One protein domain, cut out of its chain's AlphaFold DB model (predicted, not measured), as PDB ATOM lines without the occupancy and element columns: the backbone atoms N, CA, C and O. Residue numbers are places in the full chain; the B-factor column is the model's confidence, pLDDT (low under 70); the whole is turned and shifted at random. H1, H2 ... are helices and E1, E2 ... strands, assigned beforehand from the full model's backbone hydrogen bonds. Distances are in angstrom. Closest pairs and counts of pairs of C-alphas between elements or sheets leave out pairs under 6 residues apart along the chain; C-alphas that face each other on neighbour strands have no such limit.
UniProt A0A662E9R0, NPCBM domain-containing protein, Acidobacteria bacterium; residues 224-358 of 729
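This is residues 224 to 358 of the 729 residues of the protein "NPCBM domain-containing protein" of Acidobacteria bacterium (UniProt A0A662E9R0). Two antiparallel sheets lie face to face as a sandwich, one of five strands and one of four, with their strands running nearly the same line, and the chain winds over both as a jelly roll, one long hairpin of nested strand pairs. One short helix, H1, stands out from the sandwich and only grazes the five-stranded sheet near E1 and E2. The printed part has 135 residues with nine named strands and one named helix, in the order E1, H1, E2, E3, E4, E5, E6, E7, E8, E9, and its class is mostly strand. The sheets run E1, E2, E9, E4, E7 and E3, E8, E5, E6. The whole is compact, with a radius of gyration of the C-alphas of 14.1 A, and spans 44 by 30 by 23 A.

Begin with the larger sheet: E1, residues 231 to 233, E2, residues 254 to 257, E9, residues 349 to 357, E4, residues 277 to 284, and E7, residues 321 to 326, in that order, twisted, with E1 and E7 as edge strands. Between E1 and E2 look for N 232 and O 256, 2.8 A apart; between E2 and E9, for N 257 and O 349, 2.8 A. E9 and E4 are antiparallel at 167 degrees, with N 352 and O 281 at 2.8 A, and E4 and E7 have N 321 and O 282 at 2.8 A. The other sheet runs E3, residues 265 to 270, E8, residues 332 to 337, E5, residues 296 to 303, and E6, residues 306 to 315, also twisted. Here N 267 and O 335 of E3 and E8 are 2.8 A apart, N 334 and O 302 of E8 and E5 are 2.8 A apart, and in the hairpin E5 and E6, N 301 and O 309 are 2.8 A apart. The parts of the two sheets that face each other are 9.1 A centre to centre, and the strands of the one stand at 24 degrees to those of the other. Across the sandwich, the closest C-alphas of E6 and E7 are those of Gly 311 and Arg 321, 6.0 A apart. The jelly roll nests E2 with E9, E3 with E8, E4 with E7, and E5 with E6. H1, residues 238 to 246, is on the larger sheet but only grazes it, with its residues 240 to 244; every O i to N i+4 pair in it is within hydrogen-bond range. E1 and E7 are apart, as are H1 and E5.

In the larger sheet, find C-alpha 231 at (75.182, 17.622, 115.507), where E1 begins; it is 6.5 A long, and E2 is 9.8 A. From C-alpha 349, E9 runs 23.7 A to C-alpha 357 at (74.539, 40.370, 113.623) and bends by 50 degrees at residue 353. E4 is 23.2 A long and E7 16.5 A. In the other sheet, E3 is 16.9 A, E8 16.5 A and E5 23.3 A. E6 begins at C-alpha 306, (90.838, 29.596, 106.015), is 24.2 A long and bends by 60 degrees at residue 309. H1 is 12.0 A from C-alpha 238 to C-alpha 246.

The C-alphas of Ser 274 and Gly 292 are the two farthest apart, 44.5 A. The printed part has no cut. The links E4 to E5 and E8 to E9 are long, with 11 residues each. The mean pLDDT of the printed part is 71.2, and 58 residues are under 70, among them residues 224 to 230, 235 to 252 and 286 to 294.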
ATOM      1  N   THR A 224      77.061  17.798 108.346       54.88
ATOM      2  CA  THR A 224      78.088  17.269 109.247       54.88
ATOM      3  C   THR A 224      79.083  16.376 108.508       54.88
ATOM      4  O   THR A 224      78.708  15.605 107.626       54.88
ATOM      5  N   ARG A 225      80.364  16.468 108.876       55.31
ATOM      6  CA  ARG A 225      81.452  15.586 108.407       55.31
ATOM      7  C   ARG A 225      82.093  14.847 109.588       55.31
ATOM      8  O   ARG A 225      81.798  15.159 110.737       55.31
ATOM      9  N   GLY A 226      82.944  13.861 109.302       54.00
ATOM     10  CA  GLY A 226      83.552  12.974 110.302       54.00
ATOM     11  C   GLY A 226      82.771  11.665 110.493       54.00
ATOM     12  O   GLY A 226      81.581  11.578 110.199       54.00
ATOM     13  N   LYS A 227      83.441  10.609 110.977       48.75
ATOM     14  CA  LYS A 227      82.917   9.222 110.964       48.75
ATOM     15  C   LYS A 227      81.721   8.964 111.894       48.75
ATOM     16  O   LYS A 227      80.991   7.998 111.702       48.75
ATOM     17  N   TRP A 228      81.539   9.819 112.898       50.88
ATOM     18  CA  TRP A 228      80.372   9.869 113.791       50.88
ATOM     19  C   TRP A 228      79.554  11.158 113.576       50.88
ATOM     20  O   TRP A 228      78.748  11.522 114.430       50.88
ATOM     21  N   GLY A 229      79.789  11.862 112.459       54.56
ATOM     22  CA  GLY A 229      79.427  13.259 112.207       54.56
ATOM     23  C   GLY A 229      77.957  13.579 112.444       54.56
ATOM     24  O   GLY A 229      77.134  13.532 111.532       54.56
ATOM     25  N   THR A 230      77.638  13.952 113.681       61.00
ATOM     26  CA  THR A 230      76.287  14.235 114.158       61.00
ATOM     27  C   THR A 230      76.314  15.475 115.041       61.00
ATOM     28  O   THR A 230      77.183  15.638 115.902       61.00
ATOM     29  N   ALA A 231      75.359  16.369 114.791       71.12
ATOM     30  CA  ALA A 231      75.182  17.622 115.507       71.12
ATOM     31  C   ALA A 231      73.719  17.725 115.954       71.12
ATOM     32  O   ALA A 231      72.823  17.966 115.146       71.12
ATOM     33  N   THR A 232      73.463  17.504 117.241       73.25
ATOM     34  CA  THR A 232      72.118  17.552 117.820       73.25
ATOM     35  C   THR A 232      71.780  18.981 118.237       73.25
ATOM     36  O   THR A 232      72.527  19.626 118.972       73.25
ATOM     37  N   HIS A 233      70.640  19.486 117.771       72.06
ATOM     38  CA  HIS A 233      70.188  20.852 118.027       72.06
ATOM     39  C   HIS A 233      69.651  21.012 119.463       72.06
ATOM     40  O   HIS A 233      68.550  20.557 119.785       72.06
ATOM     41  N   ILE A 234      70.411  21.693 120.327       72.06
ATOM     42  CA  ILE A 234      70.117  21.854 121.761       72.06
ATOM     43  C   ILE A 234      68.813  22.639 121.972       72.06
ATOM     44  O   ILE A 234      68.041  22.322 122.874       72.06
ATOM     45  N   GLY A 235      68.497  23.620 121.119       63.06
ATOM     46  CA  GLY A 235      67.230  24.352 121.202       63.06
ATOM     47  C   GLY A 235      65.983  23.515 120.884       63.06
ATOM     48  O   GLY A 235      64.875  23.981 121.146       63.06
ATOM     49  N   GLY A 236      66.143  22.312 120.312       63.03
ATOM     50  CA  GLY A 236      65.048  21.417 119.912       63.03
ATOM     51  C   GLY A 236      64.801  20.235 120.857       63.03
ATOM     52  O   GLY A 236      63.698  19.696 120.863       63.03
ATOM     53  N   ASP A 237      65.787  19.851 121.672       68.06
ATOM     54  CA  ASP A 237      65.688  18.740 122.623       68.06
ATOM     55  C   ASP A 237      65.717  19.266 124.066       68.06
ATOM     56  O   ASP A 237      66.746  19.707 124.581       68.06
ATOM     57  N   ALA A 238      64.566  19.200 124.739       67.31
ATOM     58  CA  ALA A 238      64.408  19.665 126.114       67.31
ATOM     59  C   ALA A 238      65.210  18.840 127.143       67.31
ATOM     60  O   ALA A 238      65.618  19.392 128.164       67.31
ATOM     61  N   ASN A 239      65.468  17.553 126.884       64.56
ATOM     62  CA  ASN A 239      66.237  16.688 127.782       64.56
ATOM     63  C   ASN A 239      67.735  16.972 127.648       64.56
ATOM     64  O   ASN A 239      68.420  17.135 128.658       64.56
ATOM     65  N   LEU A 240      68.231  17.099 126.413       69.62
ATOM     66  CA  LEU A 240      69.595  17.552 126.130       69.62
ATOM     67  C   LEU A 240      69.833  18.944 126.730       69.62
ATOM     68  O   LEU A 240      70.812  19.151 127.441       69.62
ATOM     69  N   LYS A 241      68.901  19.878 126.521       69.94
ATOM     70  CA  LYS A 241      68.956  21.229 127.089       69.94
ATOM     71  C   LYS A 241      68.948  21.229 128.621       69.94
ATOM     72  O   LYS A 241      69.709  21.987 129.211       69.94
ATOM     73  N   SER A 242      68.166  20.360 129.271       67.44
ATOM     74  CA  SER A 242      68.235  20.175 130.732       67.44
ATOM     75  C   SER A 242      69.615  19.671 131.159       67.44
ATOM     76  O   SER A 242      70.285  20.338 131.940       67.44
ATOM     77  N   LYS A 243      70.110  18.585 130.550       65.00
ATOM     78  CA  LYS A 243      71.420  17.979 130.851       65.00
ATOM     79  C   LYS A 243      72.605  18.935 130.623       65.00
ATOM     80  O   LYS A 243      73.583  18.882 131.365       65.00
ATOM     81  N   VAL A 244      72.517  19.843 129.646       67.38
ATOM     82  CA  VAL A 244      73.505  20.918 129.413       67.38
ATOM     83  C   VAL A 244      73.394  22.030 130.468       67.38
ATOM     84  O   VAL A 244      74.414  22.474 130.999       67.38
ATOM     85  N   ASN A 245      72.174  22.436 130.835       64.75
ATOM     86  CA  ASN A 245      71.937  23.442 131.876       64.75
ATOM     87  C   ASN A 245      72.327  22.940 133.284       64.75
ATOM     88  O   ASN A 245      72.885  23.695 134.078       64.75
ATOM     89  N   GLU A 246      72.109  21.658 133.582       59.81
ATOM     90  CA  GLU A 246      72.534  20.979 134.818       59.81
ATOM     91  C   GLU A 246      74.064  20.969 134.987       59.81
ATOM     92  O   GLU A 246      74.566  20.998 136.111       59.81
ATOM     93  N   ARG A 247      74.812  21.009 133.874       58.31
ATOM     94  CA  ARG A 247      76.280  21.159 133.844       58.31
ATOM     95  C   ARG A 247      76.751  22.617 134.000       58.31
ATOM     96  O   ARG A 247      77.951  22.865 134.046       58.31
ATOM     97  N   GLY A 248      75.829  23.572 134.156       52.59
ATOM     98  CA  GLY A 248      76.117  24.968 134.511       52.59
ATOM     99  C   GLY A 248      76.245  25.945 133.337       52.59
ATOM    100  O   GLY A 248      76.565  27.112 133.564       52.59
ATOM    101  N   PHE A 249      75.981  25.509 132.103       61.66
ATOM    102  CA  PHE A 249      75.922  26.388 130.932       61.66
ATOM    103  C   PHE A 249      74.506  26.944 130.756       61.66
ATOM    104  O   PHE A 249      73.555  26.176 130.743       61.66
ATOM    105  N   VAL A 250      74.335  28.256 130.569       63.06
ATOM    106  CA  VAL A 250      73.018  28.827 130.225       63.06
ATOM    107  C   VAL A 250      72.852  28.800 128.707       63.06
ATOM    108  O   VAL A 250      73.414  29.644 128.004       63.06
ATOM    109  N   VAL A 251      72.105  27.820 128.194       69.25
ATOM    110  CA  VAL A 251      71.933  27.617 126.747       69.25
ATOM    111  C   VAL A 251      70.489  27.856 126.328       69.25
ATOM    112  O   VAL A 251      69.575  27.122 126.706       69.25
ATOM    113  N   GLU A 252      70.278  28.879 125.504       66.69
ATOM    114  CA  GLU A 252      69.010  29.100 124.812       66.69
ATOM    115  C   GLU A 252      68.932  28.239 123.550       66.69
ATOM    116  O   GLU A 252      67.898  27.610 123.308       66.69
ATOM    117  N   ASP A 253      70.026  28.163 122.789       71.31
ATOM    118  CA  ASP A 253      70.109  27.420 121.532       71.31
ATOM    119  C   ASP A 253      71.558  27.036 121.178       71.31
ATOM    120  O   ASP A 253      72.500  27.568 121.765       71.31
ATOM    121  N   GLY A 254      71.756  26.123 120.225       77.56
ATOM    122  CA  GLY A 254      73.086  25.681 119.794       77.56
ATOM    123  C   GLY A 254      73.157  24.232 119.309       77.56
ATOM    124  O   GLY A 254      72.138  23.560 119.157       77.56
ATOM    125  N   PHE A 255      74.378  23.734 119.112       83.56
ATOM    126  CA  PHE A 255      74.668  22.370 118.657       83.56
ATOM    127  C   PHE A 255      75.520  21.604 119.673       83.56
ATOM    128  O   PHE A 255      76.588  22.072 120.066       83.56
ATOM    129  N   PHE A 256      75.068  20.410 120.052       81.12
ATOM    130  CA  PHE A 256      75.853  19.380 120.737       81.12
ATOM    131  C   PHE A 256      76.457  18.453 119.678       81.12
ATOM    132  O   PHE A 256      75.745  18.046 118.762       81.12
ATOM    133  N   VAL A 257      77.750  18.149 119.762       81.31
ATOM    134  CA  VAL A 257      78.512  17.554 118.651       81.31
ATOM    135  C   VAL A 257      79.283  16.321 119.109       81.31
ATOM    136  O   VAL A 257      79.946  16.346 120.148       81.31
ATOM    137  N   ALA A 258      79.193  15.246 118.327       70.94
ATOM    138  CA  ALA A 258      79.855  13.979 118.617       70.94
ATOM    139  C   ALA A 258      81.373  13.995 118.316       70.94
ATOM    140  O   ALA A 258      81.804  14.659 117.362       70.94
ATOM    141  N   PRO A 259      82.175  13.224 119.079       67.50
ATOM    142  CA  PRO A 259      83.626  13.133 118.913       67.50
ATOM    143  C   PRO A 259      84.046  12.588 117.535       67.50
ATOM    144  O   PRO A 259      83.463  11.639 117.005       67.50
ATOM    145  N   GLY A 260      85.094  13.178 116.952       56.28
ATOM    146  CA  GLY A 260      85.532  12.934 115.571       56.28
ATOM    147  C   GLY A 260      86.352  11.653 115.368       56.28
ATOM    148  O   GLY A 260      87.551  11.724 115.103       56.28
ATOM    149  N   HIS A 261      85.739  10.465 115.484       51.44
ATOM    150  CA  HIS A 261      86.453   9.174 115.406       51.44
ATOM    151  C   HIS A 261      87.113   8.893 114.033       51.44
ATOM    152  O   HIS A 261      86.591   8.144 113.201       51.44
ATOM    153  N   GLY A 262      88.327   9.406 113.836       50.75
ATOM    154  CA  GLY A 262      89.124   9.255 112.613       50.75
ATOM    155  C   GLY A 262      89.165  10.499 111.719       50.75
ATOM    156  O   GLY A 262      89.524  10.373 110.553       50.75
ATOM    157  N   GLY A 263      88.792  11.671 112.239       60.09
ATOM    158  CA  GLY A 263      88.871  12.958 111.543       60.09
ATOM    159  C   GLY A 263      87.917  13.991 112.147       60.09
ATOM    160  O   GLY A 263      86.899  13.605 112.724       60.09
ATOM    161  N   ASP A 264      88.256  15.276 112.005       72.69
ATOM    162  CA  ASP A 264      87.493  16.421 112.521       72.69
ATOM    163  C   ASP A 264      85.974  16.299 112.269       72.69
ATOM    164  O   ASP A 264      85.538  15.991 111.152       72.69
ATOM    165  N   THR A 265      85.155  16.633 113.272       74.62
ATOM    166  CA  THR A 265      83.711  16.825 113.055       74.62
ATOM    167  C   THR A 265      83.471  18.276 112.626       74.62
ATOM    168  O   THR A 265      83.520  19.192 113.448       74.62
ATOM    169  N   GLU A 266      83.216  18.501 111.331       74.00
ATOM    170  CA  GLU A 266      82.807  19.810 110.795       74.00
ATOM    171  C   GLU A 266      81.272  19.935 110.765       74.00
ATOM    172  O   GLU A 266      80.597  19.032 110.278       74.00
ATOM    173  N   ILE A 267      80.732  21.073 111.204       75.00
ATOM    174  CA  ILE A 267      79.382  21.588 110.912       75.00
ATOM    175  C   ILE A 267      79.560  22.708 109.886       75.00
ATOM    176  O   ILE A 267      80.181  23.715 110.219       75.00
ATOM    177  N   LEU A 268      79.029  22.576 108.668       72.00
ATOM    178  CA  LEU A 268      79.173  23.605 107.624       72.00
ATOM    179  C   LEU A 268      77.842  24.155 107.106       72.00
ATOM    180  O   LEU A 268      76.831  23.447 107.102       72.00
ATOM    181  N   TRP A 269      77.881  25.401 106.626       65.31
ATOM    182  CA  TRP A 269      76.815  26.069 105.874       65.31
ATOM    183  C   TRP A 269      77.386  27.105 104.891       65.31
ATOM    184  O   TRP A 269      78.529  27.547 105.023       65.31
ATOM    185  N   SER A 270      76.587  27.517 103.907       56.25
ATOM    186  CA  SER A 270      76.940  28.610 102.992       56.25
ATOM    187  C   SER A 270      76.558  29.972 103.573       56.25
ATOM    188  O   SER A 270      75.473  30.123 104.130       56.25
ATOM    189  N   HIS A 271      77.425  30.969 103.402       65.38
ATOM    190  CA  HIS A 271      77.171  32.370 103.748       65.38
ATOM    191  C   HIS A 271      77.080  33.224 102.474       65.38
ATOM    192  O   HIS A 271      77.639  32.881 101.433       65.38
ATOM    193  N   ASP A 272      76.357  34.340 102.526       61.72
ATOM    194  CA  ASP A 272      76.123  35.206 101.359       61.72
ATOM    195  C   ASP A 272      77.280  36.190 101.082       61.72
ATOM    196  O   ASP A 272      77.239  36.952 100.115       61.72
ATOM    197  N   GLY A 273      78.326  36.176 101.912       57.00
ATOM    198  CA  GLY A 273      79.433  37.134 101.880       57.00
ATOM    199  C   GLY A 273      79.096  38.501 102.478       57.00
ATOM    200  O   GLY A 273      79.942  39.398 102.435       57.00
ATOM    201  N   SER A 274      77.897  38.688 103.044       64.06
ATOM    202  CA  SER A 274      77.494  39.950 103.666       64.06
ATOM    203  C   SER A 274      78.423  40.345 104.812       64.06
ATOM    204  O   SER A 274      78.935  39.502 105.556       64.06
ATOM    205  N   GLU A 275      78.597  41.657 104.995       70.31
ATOM    206  CA  GLU A 275      79.253  42.205 106.177       70.31
ATOM    207  C   GLU A 275      78.386  41.937 107.414       70.31
ATOM    208  O   GLU A 275      77.505  42.714 107.783       70.31
ATOM    209  N   THR A 276      78.638  40.802 108.053       71.88
ATOM    210  CA  THR A 276      77.991  40.361 109.287       71.88
ATOM    211  C   THR A 276      79.028  39.776 110.239       71.88
ATOM    212  O   THR A 276      80.200  39.581 109.898       71.88
ATOM    213  N   THR A 277      78.630  39.560 111.487       75.44
ATOM    214  CA  THR A 277      79.497  39.035 112.542       75.44
ATOM    215  C   THR A 277      78.808  37.868 113.240       75.44
ATOM    216  O   THR A 277      77.727  38.038 113.806       75.44
ATOM    217  N   LEU A 278      79.432  36.689 113.182       83.00
ATOM    218  CA  LEU A 278      79.009  35.470 113.872       83.00
ATOM    219  C   LEU A 278      79.635  35.439 115.266       83.00
ATOM    220  O   LEU A 278      80.851  35.536 115.407       83.00
ATOM    221  N   SER A 279      78.821  35.256 116.296       76.12
ATOM    222  CA  SER A 279      79.260  35.178 117.688       76.12
ATOM    223  C   SER A 279      78.567  34.043 118.439       76.12
ATOM    224  O   SER A 279      77.567  33.502 117.970       76.12
ATOM    225  N   GLY A 280      79.120  33.660 119.586       81.00
ATOM    226  CA  GLY A 280      78.648  32.540 120.403       81.00
ATOM    227  C   GLY A 280      79.732  32.089 121.378       81.00
ATOM    228  O   GLY A 280      80.671  32.840 121.656       81.00
ATOM    229  N   ALA A 281      79.627  30.861 121.887       81.00
ATOM    230  CA  ALA A 281      80.670  30.239 122.702       81.00
ATOM    231  C   ALA A 281      80.891  28.760 122.350       81.00
ATOM    232  O   ALA A 281      79.967  28.077 121.921       81.00
ATOM    233  N   ALA A 282      82.110  28.263 122.553       87.94
ATOM    234  CA  ALA A 282      82.497  26.876 122.296       87.94
ATOM    235  C   ALA A 282      82.983  26.184 123.582       87.94
ATOM    236  O   ALA A 282      83.755  26.774 124.341       87.94
ATOM    237  N   THR A 283      82.546  24.956 123.866       84.69
ATOM    238  CA  THR A 283      82.934  24.242 125.097       84.69
ATOM    239  C   THR A 283      82.861  22.723 124.972       84.69
ATOM    240  O   THR A 283      82.115  22.202 124.146       84.69
ATOM    241  N   VAL A 284      83.592  22.004 125.827       81.50
ATOM    242  CA  VAL A 284      83.345  20.577 126.067       81.50
ATOM    243  C   VAL A 284      82.109  20.465 126.964       81.50
ATOM    244  O   VAL A 284      82.131  20.900 128.114       81.50
ATOM    245  N   ILE A 285      81.031  19.882 126.436       74.06
ATOM    246  CA  ILE A 285      79.822  19.538 127.204       74.06
ATOM    247  C   ILE A 285      80.024  18.215 127.958       74.06
ATOM    248  O   ILE A 285      79.451  18.041 129.036       74.06
ATOM    249  N   ASP A 286      80.901  17.345 127.436       65.19
ATOM    250  CA  ASP A 286      81.278  16.038 127.988       65.19
ATOM    251  C   ASP A 286      80.150  14.975 127.945       65.19
ATOM    252  O   ASP A 286      78.975  15.266 127.707       65.19
ATOM    253  N   CYS A 287      80.543  13.707 128.076       60.59
ATOM    254  CA  CYS A 287      79.704  12.533 127.888       60.59
ATOM    255  C   CYS A 287      78.499  12.522 128.839       60.59
ATOM    256  O   CYS A 287      78.604  12.682 130.057       60.59
ATOM    257  N   ILE A 288      77.313  12.354 128.256       54.91
ATOM    258  CA  ILE A 288      76.056  12.722 128.913       54.91
ATOM    259  C   ILE A 288      75.603  11.720 129.994       54.91
ATOM    260  O   ILE A 288      74.929  12.145 130.934       54.91
ATOM    261  N   ASP A 289      75.984  10.438 129.900       47.12
ATOM    262  CA  ASP A 289      75.460   9.365 130.768       47.12
ATOM    263  C   ASP A 289      76.522   8.458 131.443       47.12
ATOM    264  O   ASP A 289      76.160   7.697 132.342       47.12
ATOM    265  N   TYR A 290      77.813   8.499 131.064       43.97
ATOM    266  CA  TYR A 290      78.849   7.643 131.682       43.97
ATOM    267  C   TYR A 290      80.286   8.164 131.467       43.97
ATOM    268  O   TYR A 290      80.803   8.065 130.358       43.97
ATOM    269  N   CYS A 291      80.940   8.667 132.522       57.53
ATOM    270  CA  CYS A 291      82.294   9.245 132.462       57.53
ATOM    271  C   CYS A 291      83.359   8.289 133.030       57.53
ATOM    272  O   CYS A 291      83.207   7.778 134.143       57.53
ATOM    273  N   GLY A 292      84.466   8.097 132.310       50.03
ATOM    274  CA  GLY A 292      85.634   7.321 132.738       50.03
ATOM    275  C   GLY A 292      86.993   7.933 132.365       50.03
ATOM    276  O   GLY A 292      88.020   7.461 132.863       50.03
ATOM    277  N   ARG A 293      87.022   8.969 131.519       58.47
ATOM    278  CA  ARG A 293      88.206   9.751 131.131       58.47
ATOM    279  C   ARG A 293      87.902  11.247 131.325       58.47
ATOM    280  O   ARG A 293      87.390  11.617 132.381       58.47
ATOM    281  N   ALA A 294      88.353  12.099 130.407       66.94
ATOM    282  CA  ALA A 294      88.088  13.535 130.393       66.94
ATOM    283  C   ALA A 294      88.390  14.071 128.988       66.94
ATOM    284  O   ALA A 294      89.559  14.125 128.599       66.94
ATOM    285  N   GLY A 295      87.352  14.457 128.242       70.56
ATOM    286  CA  GLY A 295      87.508  14.918 126.862       70.56
ATOM    287  C   GLY A 295      88.297  16.226 126.728       70.56
ATOM    288  O   GLY A 295      88.264  17.096 127.614       70.56
ATOM    289  N   SER A 296      88.987  16.392 125.600       78.44
ATOM    290  CA  SER A 296      89.584  17.653 125.181       78.44
ATOM    291  C   SER A 296      89.481  17.875 123.672       78.44
ATOM    292  O   SER A 296      89.712  16.983 122.874       78.44
ATOM    293  N   ILE A 297      89.102  19.090 123.279       84.06
ATOM    294  CA  ILE A 297      88.729  19.442 121.905       84.06
ATOM    295  C   ILE A 297      89.432  20.739 121.515       84.06
ATOM    296  O   ILE A 297      89.352  21.715 122.267       84.06
ATOM    297  N   GLU A 298      90.053  20.807 120.334       87.12
ATOM    298  CA  GLU A 298      90.346  22.105 119.713       87.12
ATOM    299  C   GLU A 298      89.172  22.542 118.833       87.12
ATOM    300  O   GLU A 298      88.678  21.777 118.005       87.12
ATOM    301  N   PHE A 299      88.720  23.781 119.028       89.62
ATOM    302  CA  PHE A 299      87.604  24.370 118.288       89.62
ATOM    303  C   PHE A 299      88.112  25.382 117.255       89.62
ATOM    304  O   PHE A 299      88.870  26.289 117.609       89.62
ATOM    305  N   PHE A 300      87.636  25.296 116.012       86.25
ATOM    306  CA  PHE A 300      87.944  26.257 114.945       86.25
ATOM    307  C   PHE A 300      86.671  26.770 114.268       86.25
ATOM    308  O   PHE A 300      85.687  26.042 114.139       86.25
ATOM    309  N   ILE A 301      86.710  28.010 113.782       89.06
ATOM    310  CA  ILE A 301      85.761  28.521 112.788       89.06
ATOM    311  C   ILE A 301      86.548  28.769 111.508       89.06
ATOM    312  O   ILE A 301      87.506  29.541 111.525       89.06
ATOM    313  N   ARG A 302      86.150  28.130 110.407       81.44
ATOM    314  CA  ARG A 302      86.765  28.275 109.082       81.44
ATOM    315  C   ARG A 302      85.828  29.012 108.130       81.44
ATOM    316  O   ARG A 302      84.615  28.859 108.227       81.44
ATOM    317  N   GLY A 303      86.400  29.793 107.223       77.00
ATOM    318  CA  GLY A 303      85.726  30.547 106.172       77.00
ATOM    319  C   GLY A 303      86.471  30.370 104.856       77.00
ATOM    320  O   GLY A 303      87.661  30.674 104.798       77.00
ATOM    321  N   ASP A 304      85.815  29.829 103.828       71.69
ATOM    322  CA  ASP A 304      86.407  29.535 102.509       71.69
ATOM    323  C   ASP A 304      87.768  28.807 102.592       71.69
ATOM    324  O   ASP A 304      88.751  29.156 101.931       71.69
ATOM    325  N   GLY A 305      87.845  27.804 103.476       65.88
ATOM    326  CA  GLY A 305      89.050  27.004 103.722       65.88
ATOM    327  C   GLY A 305      90.144  27.675 104.568       65.88
ATOM    328  O   GLY A 305      91.232  27.116 104.688       65.88
ATOM    329  N   ARG A 306      89.891  28.849 105.161       72.62
ATOM    330  CA  ARG A 306      90.838  29.596 106.015       72.62
ATOM    331  C   ARG A 306      90.330  29.660 107.452       72.62
ATOM    332  O   ARG A 306      89.141  29.880 107.652       72.62
ATOM    333  N   ASP A 307      91.195  29.541 108.454       75.31
ATOM    334  CA  ASP A 307      90.779  29.740 109.849       75.31
ATOM    335  C   ASP A 307      90.423  31.224 110.099       75.31
ATOM    336  O   ASP A 307      91.255  32.115 109.930       75.31
ATOM    337  N   LEU A 308      89.177  31.490 110.505       70.25
ATOM    338  CA  LEU A 308      88.689  32.796 110.973       70.25
ATOM    339  C   LEU A 308      88.887  32.963 112.485       70.25
ATOM    340  O   LEU A 308      89.024  34.081 112.981       70.25
ATOM    341  N   TRP A 309      88.872  31.850 113.224       86.94
ATOM    342  CA  TRP A 309      89.104  31.795 114.665       86.94
ATOM    343  C   TRP A 309      89.561  30.403 115.086       86.94
ATOM    344  O   TRP A 309      89.067  29.398 114.575       86.94
ATOM    345  N   ALA A 310      90.449  30.357 116.074       83.62
ATOM    346  CA  ALA A 310      90.801  29.151 116.805       83.62
ATOM    347  C   ALA A 310      90.557  29.410 118.298       83.62
ATOM    348  O   ALA A 310      91.180  30.293 118.889       83.62
ATOM    349  N   GLY A 311      89.663  28.640 118.915       67.25
ATOM    350  CA  GLY A 311      89.435  28.653 120.364       67.25
ATOM    351  C   GLY A 311      90.550  27.962 121.151       67.25
ATOM    352  O   GLY A 311      90.608  28.081 122.380       67.25
ATOM    353  N   GLY A 312      91.427  27.251 120.432       75.25
ATOM    354  CA  GLY A 312      92.447  26.373 120.982       75.25
ATOM    355  C   GLY A 312      91.837  25.194 121.733       75.25
ATOM    356  O   GLY A 312      90.627  24.960 121.694       75.25
ATOM    357  N   LEU A 313      92.695  24.469 122.442       82.75
ATOM    358  CA  LEU A 313      92.297  23.332 123.256       82.75
ATOM    359  C   LEU A 313      91.417  23.745 124.448       82.75
ATOM    360  O   LEU A 313      91.779  24.615 125.250       82.75
ATOM    361  N   VAL A 314      90.273  23.079 124.571       76.31
ATOM    362  CA  VAL A 314      89.293  23.192 125.656       76.31
ATOM    363  C   VAL A 314      89.108  21.808 126.267       76.31
ATOM    364  O   VAL A 314      88.943  20.838 125.536       76.31
ATOM    365  N   ARG A 315      89.141  21.698 127.595       78.50
ATOM    366  CA  ARG A 315      88.951  20.428 128.324       78.50
ATOM    367  C   ARG A 315      87.588  20.350 129.011       78.50
ATOM    368  O   ARG A 315      86.945  21.373 129.233       78.50
ATOM    369  N   GLN A 316      87.175  19.149 129.412       68.69
ATOM    370  CA  GLN A 316      86.073  18.946 130.360       68.69
ATOM    371  C   GLN A 316      86.223  19.896 131.571       68.69
ATOM    372  O   GLN A 316      87.209  19.837 132.307       68.69
ATOM    373  N   GLY A 317      85.249  20.791 131.768       63.34
ATOM    374  CA  GLY A 317      85.243  21.768 132.865       63.34
ATOM    375  C   GLY A 317      86.007  23.082 132.623       63.34
ATOM    376  O   GLY A 317      86.006  23.935 133.512       63.34
ATOM    377  N   ASP A 318      86.620  23.289 131.452       63.38
ATOM    378  CA  ASP A 318      87.137  24.609 131.063       63.38
ATOM    379  C   ASP A 318      85.990  25.623 130.850       63.38
ATOM    380  O   ASP A 318      84.923  25.263 130.342       63.38
ATOM    381  N   PRO A 319      86.212  26.927 131.110       66.00
ATOM    382  CA  PRO A 319      85.280  27.973 130.698       66.00
ATOM    383  C   PRO A 319      85.087  27.995 129.175       66.00
ATOM    384  O   PRO A 319      86.063  27.973 128.416       66.00
ATOM    385  N   ALA A 320      83.830  28.098 128.737       73.25
ATOM    386  CA  ALA A 320      83.474  28.192 127.325       73.25
ATOM    387  C   ALA A 320      84.205  29.357 126.630       73.25
ATOM    388  O   ALA A 320      84.239  30.483 127.132       73.25
ATOM    389  N   ARG A 321      84.795  29.087 125.463       79.81
ATOM    390  CA  ARG A 321      85.527  30.061 124.650       79.81
ATOM    391  C   ARG A 321      84.527  30.886 123.843       79.81
ATOM    392  O   ARG A 321      83.999  30.407 122.843       79.81
ATOM    393  N   THR A 322      84.237  32.108 124.280       82.88
ATOM    394  CA  THR A 322      83.413  33.054 123.512       82.88
ATOM    395  C   THR A 322      84.129  33.520 122.246       82.88
ATOM    396  O   THR A 322      85.344  33.727 122.262       82.88
ATOM    397  N   PHE A 323      83.378  33.756 121.173       78.69
ATOM    398  CA  PHE A 323      83.892  34.278 119.907       78.69
ATOM    399  C   PHE A 323      82.988  35.355 119.306       78.69
ATOM    400  O   PHE A 323      81.792  35.427 119.592       78.69
ATOM    401  N   SER A 324      83.586  36.185 118.453       83.50
ATOM    402  CA  SER A 324      82.904  37.094 117.531       83.50
ATOM    403  C   SER A 324      83.798  37.252 116.299       83.50
ATOM    404  O   SER A 324      84.921  37.742 116.420       83.50
ATOM    405  N   VAL A 325      83.355  36.758 115.140       80.69
ATOM    406  CA  VAL A 325      84.140  36.675 113.898       80.69
ATOM    407  C   VAL A 325      83.416  37.372 112.752       80.69
ATOM    408  O   VAL A 325      82.203  37.240 112.605       80.69
ATOM    409  N   SER A 326      84.156  38.110 111.927       83.44
ATOM    410  CA  SER A 326      83.601  38.705 110.706       83.44
ATOM    411  C   SER A 326      83.382  37.629 109.644       83.44
ATOM    412  O   SER A 326      84.290  36.840 109.385       83.44
ATOM    413  N   LEU A 327      82.211  37.637 109.008       79.25
ATOM    414  CA  LEU A 327      81.898  36.822 107.827       79.25
ATOM    415  C   LEU A 327      81.904  37.645 106.520       79.25
ATOM    416  O   LEU A 327      81.487  37.154 105.472       79.25
ATOM    417  N   SER A 328      82.386  38.895 106.572       79.94
ATOM    418  CA  SER A 328      82.535  39.774 105.403       79.94
ATOM    419  C   SER A 328      83.350  39.090 104.297       79.94
ATOM    420  O   SER A 328      84.520  38.758 104.499       79.94
ATOM    421  N   GLY A 329      82.721  38.874 103.139       65.56
ATOM    422  CA  GLY A 329      83.334  38.221 101.981       65.56
ATOM    423  C   GLY A 329      83.605  36.717 102.129       65.56
ATOM    424  O   GLY A 329      84.423  36.205 101.370       65.56
ATOM    425  N   ILE A 330      82.967  36.034 103.088       76.19
ATOM    426  CA  ILE A 330      83.054  34.575 103.277       76.19
ATOM    427  C   ILE A 330      81.838  33.879 102.650       76.19
ATOM    428  O   ILE A 330      80.714  34.338 102.845       76.19
ATOM    429  N   HIS A 331      82.028  32.761 101.946       66.94
ATOM    430  CA  HIS A 331      80.946  32.068 101.228       66.94
ATOM    431  C   HIS A 331      80.628  30.643 101.722       66.94
ATOM    432  O   HIS A 331      79.498  30.175 101.576       66.94
ATOM    433  N   GLU A 332      81.561  29.969 102.388       75.56
ATOM    434  CA  GLU A 332      81.346  28.748 103.172       75.56
ATOM    435  C   GLU A 332      81.907  28.952 104.582       75.56
ATOM    436  O   GLU A 332      83.080  29.291 104.736       75.56
ATOM    437  N   VAL A 333      81.094  28.713 105.615       79.38
ATOM    438  CA  VAL A 333      81.518  28.739 107.022       79.38
ATOM    439  C   VAL A 333      81.485  27.324 107.588       79.38
ATOM    440  O   VAL A 333      80.539  26.574 107.343       79.38
ATOM    441  N   ARG A 334      82.503  26.963 108.377       80.50
ATOM    442  CA  ARG A 334      82.564  25.694 109.114       80.50
ATOM    443  C   ARG A 334      82.876  25.922 110.584       80.50
ATOM    444  O   ARG A 334      83.837  26.614 110.904       80.50
ATOM    445  N   LEU A 335      82.119  25.287 111.465       87.62
ATOM    446  CA  LEU A 335      82.437  25.105 112.878       87.62
ATOM    447  C   LEU A 335      83.059  23.715 113.039       87.62
ATOM    448  O   LEU A 335      82.409  22.717 112.739       87.62
ATOM    449  N   VAL A 336      84.317  23.637 113.466       86.19
ATOM    450  CA  VAL A 336      85.117  22.401 113.441       86.19
ATOM    451  C   VAL A 336      85.581  22.017 114.842       86.19
ATOM    452  O   VAL A 336      86.038  22.886 115.587       86.19
ATOM    453  N   ILE A 337      85.495  20.726 115.179       85.00
ATOM    454  CA  ILE A 337      86.064  20.153 116.407       85.00
ATOM    455  C   ILE A 337      87.042  19.005 116.121       85.00
ATOM    456  O   ILE A 337      86.796  18.191 115.229       85.00
ATOM    457  N   THR A 338      88.128  18.938 116.895       81.12
ATOM    458  CA  THR A 338      89.181  17.902 116.821       81.12
ATOM    459  C   THR A 338      89.182  16.975 118.050       81.12
ATOM    460  O   THR A 338      88.386  17.166 118.967       81.12
ATOM    461  N   ASP A 339      90.101  15.999 118.090       77.38
ATOM    462  CA  ASP A 339      90.327  15.046 119.200       77.38
ATOM    463  C   ASP A 339      91.271  15.553 120.319       77.38
ATOM    464  O   ASP A 339      91.830  14.766 121.092       77.38
ATOM    465  N   GLY A 340      91.587  16.856 120.295       72.50
ATOM    466  CA  GLY A 340      92.458  17.539 121.259       72.50
ATOM    467  C   GLY A 340      93.896  17.013 121.386       72.50
ATOM    468  O   GLY A 340      94.659  17.506 122.222       72.50
ATOM    469  N   GLY A 341      94.292  16.016 120.588       71.25
ATOM    470  CA  GLY A 341      95.540  15.275 120.748       71.25
ATOM    471  C   GLY A 341      95.585  14.293 121.931       71.25
ATOM    472  O   GLY A 341      96.662  13.751 122.199       71.25
ATOM    473  N   ASN A 342      94.475  14.039 122.642       70.06
ATOM    474  CA  ASN A 342      94.358  12.910 123.588       70.06
ATOM    475  C   ASN A 342      93.663  11.684 122.978       70.06
ATOM    476  O   ASN A 342      93.745  10.600 123.561       70.06
ATOM    477  N   GLY A 343      93.031  11.846 121.815       69.88
ATOM    478  CA  GLY A 343      92.205  10.829 121.183       69.88
ATOM    479  C   GLY A 343      90.766  10.871 121.698       69.88
ATOM    480  O   GLY A 343      90.521  11.189 122.858       69.88
ATOM    481  N   VAL A 344      89.855  10.468 120.811       69.19
ATOM    482  CA  VAL A 344      88.413  10.797 120.741       69.19
ATOM    483  C   VAL A 344      87.499  10.353 121.901       69.19
ATOM    484  O   VAL A 344      86.273  10.329 121.760       69.19
ATOM    485  N   ASP A 345      88.061   9.958 123.040       69.12
ATOM    486  CA  ASP A 345      87.319   9.496 124.209       69.12
ATOM    487  C   ASP A 345      86.719  10.675 124.987       69.12
ATOM    488  O   ASP A 345      87.427  11.441 125.637       69.12
ATOM    489  N   GLU A 346      85.385  10.742 124.997       71.06
ATOM    490  CA  GLU A 346      84.579  11.715 125.758       71.06
ATOM    491  C   GLU A 346      84.626  13.167 125.224       71.06
ATOM    492  O   GLU A 346      84.092  14.080 125.859       71.06
ATOM    493  N   ASP A 347      85.133  13.361 124.000       74.19
ATOM    494  CA  ASP A 347      85.215  14.639 123.267       74.19
ATOM    495  C   ASP A 347      83.849  15.129 122.728       74.19
ATOM    496  O   ASP A 347      83.654  15.391 121.539       74.19
ATOM    497  N   TRP A 348      82.865  15.268 123.620       80.38
ATOM    498  CA  TRP A 348      81.526  15.771 123.304       80.38
ATOM    499  C   TRP A 348      81.494  17.304 123.341       80.38
ATOM    500  O   TRP A 348      81.508  17.925 124.411       80.38
ATOM    501  N   GLY A 349      81.472  17.915 122.157       83.00
ATOM    502  CA  GLY A 349      81.570  19.362 121.963       83.00
ATOM    503  C   GLY A 349      80.228  20.097 121.999       83.00
ATOM    504  O   GLY A 349      79.160  19.515 121.818       83.00
ATOM    505  N   GLY A 350      80.291  21.411 122.203       87.38
ATOM    506  CA  GLY A 350      79.137  22.301 122.250       87.38
ATOM    507  C   GLY A 350      79.411  23.659 121.616       87.38
ATOM    508  O   GLY A 350      80.294  24.381 122.076       87.38
ATOM    509  N   TRP A 351      78.612  24.028 120.616       88.94
ATOM    510  CA  TRP A 351      78.553  25.370 120.034       88.94
ATOM    511  C   TRP A 351      77.287  26.069 120.533       88.94
ATOM    512  O   TRP A 351      76.179  25.715 120.138       88.94
ATOM    513  N   LEU A 352      77.452  27.023 121.444       85.50
ATOM    514  CA  LEU A 352      76.400  27.568 122.297       85.50
ATOM    515  C   LEU A 352      76.012  28.997 121.906       85.50
ATOM    516  O   LEU A 352      76.877  29.838 121.657       85.50
ATOM    517  N   ASN A 353      74.707  29.276 121.947       79.56
ATOM    518  CA  ASN A 353      74.088  30.594 121.790       79.56
ATOM    519  C   ASN A 353      74.591  31.365 120.553       79.56
ATOM    520  O   ASN A 353      74.911  32.552 120.643       79.56
ATOM    521  N   LEU A 354      74.670  30.678 119.407       78.94
ATOM    522  CA  LEU A 354      75.100  31.268 118.137       78.94
ATOM    523  C   LEU A 354      74.202  32.456 117.757       78.94
ATOM    524  O   LEU A 354      72.979  32.333 117.770       78.94
ATOM    525  N   LYS A 355      74.790  33.595 117.379       77.94
ATOM    526  CA  LYS A 355      74.100  34.794 116.869       77.94
ATOM    527  C   LYS A 355      74.860  35.364 115.675       77.94
ATOM    528  O   LYS A 355      76.085  35.444 115.715       77.94
ATOM    529  N   VAL A 356      74.143  35.810 114.646       73.19
ATOM    530  CA  VAL A 356      74.700  36.554 113.504       73.19
ATOM    531  C   VAL A 356      74.087  37.947 113.508       73.19
ATOM    532  O   VAL A 356      72.866  38.094 113.544       73.19
ATOM    533  N   GLY A 357      74.939  38.969 113.516       66.31
ATOM    534  CA  GLY A 357      74.539  40.370 113.623       66.31
ATOM    535  C   GLY A 357      75.342  41.298 112.716       66.31
ATOM    536  O   GLY A 357      76.108  40.855 111.862       66.31
ATOM    537  N   ALA A 358      75.153  42.603 112.910       63.66
ATOM    538  CA  ALA A 358      75.853  43.651 112.167       63.66
ATOM    539  C   ALA A 358      77.388  43.623 112.389       63.66
ATOM    540  O   ALA A 358      77.845  43.080 113.401       63.66
TER     541      ALA A 358